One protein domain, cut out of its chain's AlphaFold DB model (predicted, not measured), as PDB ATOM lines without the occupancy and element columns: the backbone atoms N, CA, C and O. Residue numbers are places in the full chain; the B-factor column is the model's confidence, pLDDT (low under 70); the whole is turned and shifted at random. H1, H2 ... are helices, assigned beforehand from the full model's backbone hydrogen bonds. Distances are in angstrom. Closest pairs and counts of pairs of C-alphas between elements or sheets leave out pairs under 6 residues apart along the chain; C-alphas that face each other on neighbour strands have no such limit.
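What this domain is: This is residues 1 to 55 of the 136 residues of an uncharacterized protein of Microbacterium sp (UniProt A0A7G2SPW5). From the first residue, an arm holding the short helix H1 sticks out, residues 1 to 15 standing free; a long link then runs past the longer helix H2, which folds back, and residues 45 to 55 turn back again beside H2. The printed part has 55 residues with two named helices, H1 then H2, and no named strand. Its class is all helix, though just 25 residues are in named elements. It is only just extended, close to loose, with a radius of gyration of the C-alphas of 15.4 A and spans of 49 by 26 by 16 A.

How they stand to each other: Look first at H1, residues 3 to 12, which is apart from H2, residues 30 to 44. In H2 every O i to N i+4 pair is within hydrogen-bond range; in H1, 4 of 6 are.

Where its parts are: Find C-alpha 3 at (135.148, 170.137, 132.092); from there H1 runs 15.5 A to C-alpha 12. Find C-alpha 30 at (108.984, 186.728, 115.246); H2 runs 21.0 A to C-alpha 44 at (112.105, 177.197, 133.739).

The domain as a whole: The C-alphas farthest apart, Met 1 and Lys 27, are 49.2 A apart. The printed part has no cut. The 17-residue link is long. Residues 1 to 13 have pLDDT under 70.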
ATOM      1  N   MET A   1     138.400 164.916 137.072       49.53
ATOM      2  CA  MET A   1     137.307 165.077 136.105       49.53
ATOM      3  C   MET A   1     137.556 166.344 135.320       49.53
ATOM      4  O   MET A   1     137.930 167.347 135.919       49.53
ATOM      5  N   THR A   2     137.485 166.268 134.000       63.25
ATOM      6  CA  THR A   2     137.691 167.402 133.091       63.25
ATOM      7  C   THR A   2     136.356 168.102 132.822       63.25
ATOM      8  O   THR A   2     135.315 167.459 132.871       63.25
ATOM      9  N   ALA A   3     136.363 169.396 132.479       51.72
ATOM     10  CA  ALA A   3     135.148 170.137 132.092       51.72
ATOM     11  C   ALA A   3     134.390 169.493 130.905       51.72
ATOM     12  O   ALA A   3     133.217 169.773 130.678       51.72
ATOM     13  N   TYR A   4     135.063 168.615 130.149       45.69
ATOM     14  CA  TYR A   4     134.465 167.798 129.096       45.69
ATOM     15  C   TYR A   4     133.615 166.652 129.668       45.69
ATOM     16  O   TYR A   4     132.549 166.369 129.140       45.69
ATOM     17  N   GLU A   5     134.043 166.026 130.768       39.91
ATOM     18  CA  GLU A   5     133.287 164.958 131.442       39.91
ATOM     19  C   GLU A   5     132.024 165.513 132.128       39.91
ATOM     20  O   GLU A   5     130.967 164.907 132.000       39.91
ATOM     21  N   GLU A   6     132.080 166.712 132.727       45.94
ATOM     22  CA  GLU A   6     130.890 167.413 133.260       45.94
ATOM     23  C   GLU A   6     129.890 167.826 132.162       45.94
ATOM     24  O   GLU A   6     128.677 167.809 132.373       45.94
ATOM     25  N   ALA A   7     130.377 168.197 130.972       50.03
ATOM     26  CA  ALA A   7     129.520 168.547 129.838       50.03
ATOM     27  C   ALA A   7     128.824 167.320 129.221       50.03
ATOM     28  O   ALA A   7     127.708 167.443 128.718       50.03
ATOM     29  N   VAL A   8     129.468 166.148 129.270       45.50
ATOM     30  CA  VAL A   8     128.896 164.874 128.803       45.50
ATOM     31  C   VAL A   8     127.858 164.344 129.796       45.50
ATOM     32  O   VAL A   8     126.829 163.842 129.365       45.50
ATOM     33  N   GLU A   9     128.064 164.520 131.104       45.44
ATOM     34  CA  GLU A   9     127.084 164.121 132.128       45.44
ATOM     35  C   GLU A   9     125.801 164.974 132.073       45.44
ATOM     36  O   GLU A   9     124.700 164.461 132.254       45.44
ATOM     37  N   LYS A  10     125.912 166.259 131.706       50.22
ATOM     38  CA  LYS A  10     124.750 167.126 131.429       50.22
ATOM     39  C   LYS A  10     123.970 166.763 130.164       50.22
ATOM     40  O   LYS A  10     122.850 167.238 129.997       50.22
ATOM     41  N   ALA A  11     124.532 165.956 129.264       48.53
ATOM     42  CA  ALA A  11     123.846 165.550 128.039       48.53
ATOM     43  C   ALA A  11     122.714 164.528 128.285       48.53
ATOM     44  O   ALA A  11     121.915 164.300 127.379       48.53
ATOM     45  N   ASP A  12     122.631 163.960 129.495       49.44
ATOM     46  CA  ASP A  12     121.537 163.086 129.946       49.44
ATOM     47  C   ASP A  12     120.349 163.855 130.564       49.44
ATOM     48  O   ASP A  12     119.334 163.249 130.917       49.44
ATOM     49  N   GLU A  13     120.420 165.186 130.681       62.34
ATOM     50  CA  GLU A  13     119.257 165.988 131.069       62.34
ATOM     51  C   GLU A  13     118.293 166.115 129.880       62.34
ATOM     52  O   GLU A  13     118.677 166.510 128.775       62.34
ATOM     53  N   GLU A  14     117.015 165.774 130.094       73.88
ATOM     54  CA  GLU A  14     115.996 165.945 129.059       73.88
ATOM     55  C   GLU A  14     116.000 167.396 128.544       73.88
ATOM     56  O   GLU A  14     116.000 168.341 129.339       73.88
ATOM     57  N   PRO A  15     115.971 167.616 127.217       81.00
ATOM     58  CA  PRO A  15     116.058 168.960 126.672       81.00
ATOM     59  C   PRO A  15     114.850 169.796 127.095       81.00
ATOM     60  O   PRO A  15     113.703 169.338 127.033       81.00
ATOM     61  N   LEU A  16     115.088 171.068 127.423       84.56
ATOM     62  CA  LEU A  16     114.008 172.020 127.663       84.56
ATOM     63  C   LEU A  16     113.168 172.194 126.386       84.56
ATOM     64  O   LEU A  16     113.636 172.715 125.373       84.56
ATOM     65  N   ARG A  17     111.895 171.792 126.443       92.81
ATOM     66  CA  ARG A  17     110.935 171.953 125.342       92.81
ATOM     67  C   ARG A  17     110.076 173.192 125.562       92.81
ATOM     68  O   ARG A  17     109.307 173.252 126.517       92.81
ATOM     69  N   ILE A  18     110.148 174.144 124.636       91.69
ATOM     70  CA  ILE A  18     109.324 175.359 124.656       91.69
ATOM     71  C   ILE A  18     108.255 175.247 123.571       91.69
ATOM     72  O   ILE A  18     108.557 175.215 122.379       91.69
ATOM     73  N   TRP A  19     106.994 175.202 123.990       94.44
ATOM     74  CA  TRP A  19     105.838 175.202 123.095       94.44
ATOM     75  C   TRP A  19     105.267 176.610 122.986       94.44
ATOM     76  O   TRP A  19     105.154 177.321 123.983       94.44
ATOM     77  N   TRP A  20     104.850 177.002 121.786       90.81
ATOM     78  CA  TRP A  20     104.167 178.273 121.568       90.81
ATOM     79  C   TRP A  20     102.748 178.052 121.042       90.81
ATOM     80  O   TRP A  20     102.441 177.047 120.397       90.81
ATOM     81  N   ASN A  21     101.856 179.001 121.325       92.19
ATOM     82  CA  ASN A  21     100.462 178.914 120.904       92.19
ATOM     83  C   ASN A  21     100.322 179.189 119.398       92.19
ATOM     84  O   ASN A  21     100.283 180.346 118.975       92.19
ATOM     85  N   HIS A  22     100.164 178.129 118.604       91.25
ATOM     86  CA  HIS A  22     100.016 178.213 117.147       91.25
ATOM     87  C   HIS A  22      98.838 179.094 116.683       91.25
ATOM     88  O   HIS A  22      98.880 179.634 115.581       91.25
ATOM     89  N   ASN A  23      97.816 179.327 117.519       94.06
ATOM     90  CA  ASN A  23      96.704 180.235 117.192       94.06
ATOM     91  C   ASN A  23      97.128 181.711 117.066       94.06
ATOM     92  O   ASN A  23      96.351 182.554 116.601       94.06
ATOM     93  N   LEU A  24      98.349 182.037 117.500       89.12
ATOM     94  CA  LEU A  24      98.965 183.353 117.341       89.12
ATOM     95  C   LEU A  24      99.694 183.509 116.001       89.12
ATOM     96  O   LEU A  24     100.203 184.594 115.714       89.12
ATOM     97  N   HIS A  25      99.731 182.469 115.165       87.69
ATOM     98  CA  HIS A  25     100.332 182.539 113.839       87.69
ATOM     99  C   HIS A  25      99.736 183.700 113.021       87.69
ATOM    100  O   HIS A  25      98.522 183.904 112.984       87.69
ATOM    101  N   GLY A  26     100.602 184.516 112.413       87.88
ATOM    102  CA  GLY A  26     100.215 185.728 111.677       87.88
ATOM    103  C   GLY A  26      99.751 186.915 112.541       87.88
ATOM    104  O   GLY A  26      99.587 188.013 112.016       87.88
ATOM    105  N   LYS A  27      99.565 186.728 113.856       89.50
ATOM    106  CA  LYS A  27      99.195 187.783 114.821       89.50
ATOM    107  C   LYS A  27     100.373 188.228 115.688       89.50
ATOM    108  O   LYS A  27     100.365 189.347 116.196       89.50
ATOM    109  N   ILE A  28     101.374 187.365 115.859       82.69
ATOM    110  CA  ILE A  28     102.593 187.643 116.620       82.69
ATOM    111  C   ILE A  28     103.778 187.880 115.682       82.69
ATOM    112  O   ILE A  28     103.913 187.221 114.652       82.69
ATOM    113  N   THR A  29     104.642 188.833 116.031       85.88
ATOM    114  CA  THR A  29     105.901 189.031 115.307       85.88
ATOM    115  C   THR A  29     106.946 188.009 115.752       85.88
ATOM    116  O   THR A  29     106.932 187.600 116.916       85.88
ATOM    117  N   PRO A  30     107.903 187.643 114.881       82.06
ATOM    118  CA  PRO A  30     108.984 186.728 115.246       82.06
ATOM    119  C   PRO A  30     109.777 187.182 116.479       82.06
ATOM    120  O   PRO A  30     110.035 186.379 117.367       82.06
ATOM    121  N   GLY A  31     110.083 188.481 116.590       85.38
ATOM    122  CA  GLY A  31     110.785 189.030 117.759       85.38
ATOM    123  C   GLY A  31     109.999 188.868 119.064       85.38
ATOM    124  O   GLY A  31     110.565 188.463 120.073       85.38
ATOM    125  N   LYS A  32     108.675 189.090 119.051       83.38
ATOM    126  CA  LYS A  32     107.839 188.845 120.239       83.38
ATOM    127  C   LYS A  32     107.802 187.368 120.608       83.38
ATOM    128  O   LYS A  32     107.902 187.035 121.783       83.38
ATOM    129  N   LEU A  33     107.671 186.490 119.618       87.19
ATOM    130  CA  LEU A  33     107.688 185.048 119.846       87.19
ATOM    131  C   LEU A  33     109.011 184.602 120.492       87.19
ATOM    132  O   LEU A  33     108.991 183.879 121.484       87.19
ATOM    133  N   ALA A  34     110.141 185.088 119.975       87.12
ATOM    134  CA  ALA A  34     111.468 184.810 120.518       87.12
ATOM    135  C   ALA A  34     111.646 185.356 121.945       87.12
ATOM    136  O   ALA A  34     112.175 184.652 122.800       87.12
ATOM    137  N   ALA A  35     111.151 186.565 122.233       87.69
ATOM    138  CA  ALA A  35     111.172 187.124 123.584       87.69
ATOM    139  C   ALA A  35     110.367 186.257 124.569       87.69
ATOM    140  O   ALA A  35     110.859 185.926 125.644       87.69
ATOM    141  N   HIS A  36     109.165 185.808 124.185       88.25
ATOM    142  CA  HIS A  36     108.375 184.886 125.009       88.25
ATOM    143  C   HIS A  36     109.080 183.546 125.243       88.25
ATOM    144  O   HIS A  36     109.011 183.015 126.349       88.25
ATOM    145  N   ALA A  37     109.778 183.013 124.237       90.62
ATOM    146  CA  ALA A  37     110.579 181.805 124.407       90.62
ATOM    147  C   ALA A  37     111.739 182.026 125.395       90.62
ATOM    148  O   ALA A  37     111.951 181.198 126.276       90.62
ATOM    149  N   ALA A  38     112.437 183.164 125.319       89.12
ATOM    150  CA  ALA A  38     113.490 183.514 126.272       89.12
ATOM    151  C   ALA A  38     112.949 183.643 127.706       89.12
ATOM    152  O   ALA A  38     113.520 183.071 128.631       89.12
ATOM    153  N   HIS A  39     111.807 184.316 127.885       86.69
ATOM    154  CA  HIS A  39     111.130 184.402 129.179       86.69
ATOM    155  C   HIS A  39     110.778 183.015 129.732       86.69
ATOM    156  O   HIS A  39     111.084 182.720 130.885       86.69
ATOM    157  N   ALA A  40     110.183 182.142 128.912       87.88
ATOM    158  CA  ALA A  40     109.846 180.779 129.318       87.88
ATOM    159  C   ALA A  40     111.087 179.983 129.750       87.88
ATOM    160  O   ALA A  40     111.034 179.272 130.751       87.88
ATOM    161  N   ALA A  41     112.209 180.138 129.036       90.12
ATOM    162  CA  ALA A  41     113.465 179.484 129.387       90.12
ATOM    163  C   ALA A  41     114.016 179.959 130.735       90.12
ATOM    164  O   ALA A  41     114.322 179.137 131.592       90.12
ATOM    165  N   LEU A  42     114.101 181.275 130.950       87.12
ATOM    166  CA  LEU A  42     114.608 181.832 132.207       87.12
ATOM    167  C   LEU A  42     113.749 181.416 133.402       87.12
ATOM    168  O   LEU A  42     114.292 180.997 134.421       87.12
ATOM    169  N   HIS A  43     112.422 181.442 133.252       86.81
ATOM    170  CA  HIS A  43     111.518 180.966 134.296       86.81
ATOM    171  C   HIS A  43     111.681 179.467 134.578       86.81
ATOM    172  O   HIS A  43     111.671 179.076 135.742       86.81
ATOM    173  N   ALA A  44     111.872 178.630 133.551       86.56
ATOM    174  CA  ALA A  44     112.105 177.197 133.739       86.56
ATOM    175  C   ALA A  44     113.396 176.906 134.526       86.56
ATOM    176  O   ALA A  44     113.436 175.954 135.300       86.56
ATOM    177  N   TYR A  45     114.420 177.752 134.374       88.44
ATOM    178  CA  TYR A  45     115.673 177.670 135.130       88.44
ATOM    179  C   TYR A  45     115.654 178.432 136.467       88.44
ATOM    180  O   TYR A  45     116.687 178.518 137.127       88.44
ATOM    181  N   GLY A  46     114.509 178.990 136.882       84.25
ATOM    182  CA  GLY A  46     114.386 179.732 138.142       84.25
ATOM    183  C   GLY A  46     115.189 181.036 138.178       84.25
ATOM    184  O   GLY A  46     115.603 181.475 139.248       84.25
ATOM    185  N   ILE A  47     115.454 181.638 137.015       83.19
ATOM    186  CA  ILE A  47     116.179 182.904 136.911       83.19
ATOM    187  C   ILE A  47     115.170 184.047 136.995       83.19
ATOM    188  O   ILE A  47     114.429 184.306 136.043       83.19
ATOM    189  N   ASP A  48     115.179 184.753 138.122       80.25
ATOM    190  CA  ASP A  48     114.413 185.982 138.301       80.25
ATOM    191  C   ASP A  48     115.129 187.165 137.640       80.25
ATOM    192  O   ASP A  48     116.325 187.395 137.836       80.25
ATOM    193  N   TYR A  49     114.390 187.950 136.859       76.94
ATOM    194  CA  TYR A  49     114.890 189.157 136.210       76.94
ATOM    195  C   TYR A  49     113.822 190.253 136.265       76.94
ATOM    196  O   TYR A  49     112.631 189.999 136.123       76.94
ATOM    197  N   THR A  50     114.261 191.495 136.462       73.38
ATOM    198  CA  THR A  50     113.373 192.663 136.618       73.38
ATOM    199  C   THR A  50     113.322 193.552 135.376       73.38
ATOM    200  O   THR A  50     112.607 194.549 135.354       73.38
ATOM    201  N   HIS A  51     114.115 193.239 134.350       74.25
ATOM    202  CA  HIS A  51     114.254 194.061 133.148       74.25
ATOM    203  C   HIS A  51     113.630 193.350 131.939       74.25
ATOM    204  O   HIS A  51     113.842 192.151 131.773       74.25
ATOM    205  N   PRO A  52     112.893 194.053 131.066       76.00
ATOM    206  CA  PRO A  52     112.241 193.420 129.924       76.00
ATOM    207  C   PRO A  52     113.262 192.840 128.938       76.00
ATOM    208  O   PRO A  52     114.298 193.449 128.667       76.00
ATOM    209  N   ILE A  53     112.930 191.689 128.346       81.69
ATOM    210  CA  ILE A  53     113.702 191.103 127.246       81.69
ATOM    211  C   ILE A  53     113.099 191.584 125.938       81.69
ATOM    212  O   ILE A  53     111.928 191.341 125.643       81.69
ATOM    213  N   VAL A  54     113.914 192.257 125.132       79.88
ATOM    214  CA  VAL A  54     113.513 192.755 123.818       79.88
ATOM    215  C   VAL A  54     114.385 192.091 122.764       79.88
ATOM    216  O   VAL A  54     115.604 192.239 122.771       79.88
ATOM    217  N   VAL A  55     113.757 191.364 121.840       83.81
ATOM    218  CA  VAL A  55     114.461 190.710 120.730       83.81
ATOM    219  C   VAL A  55     114.339 191.568 119.479       83.81
ATOM    220  O   VAL A  55     113.242 191.784 118.957       83.81
TER     221      VAL A  55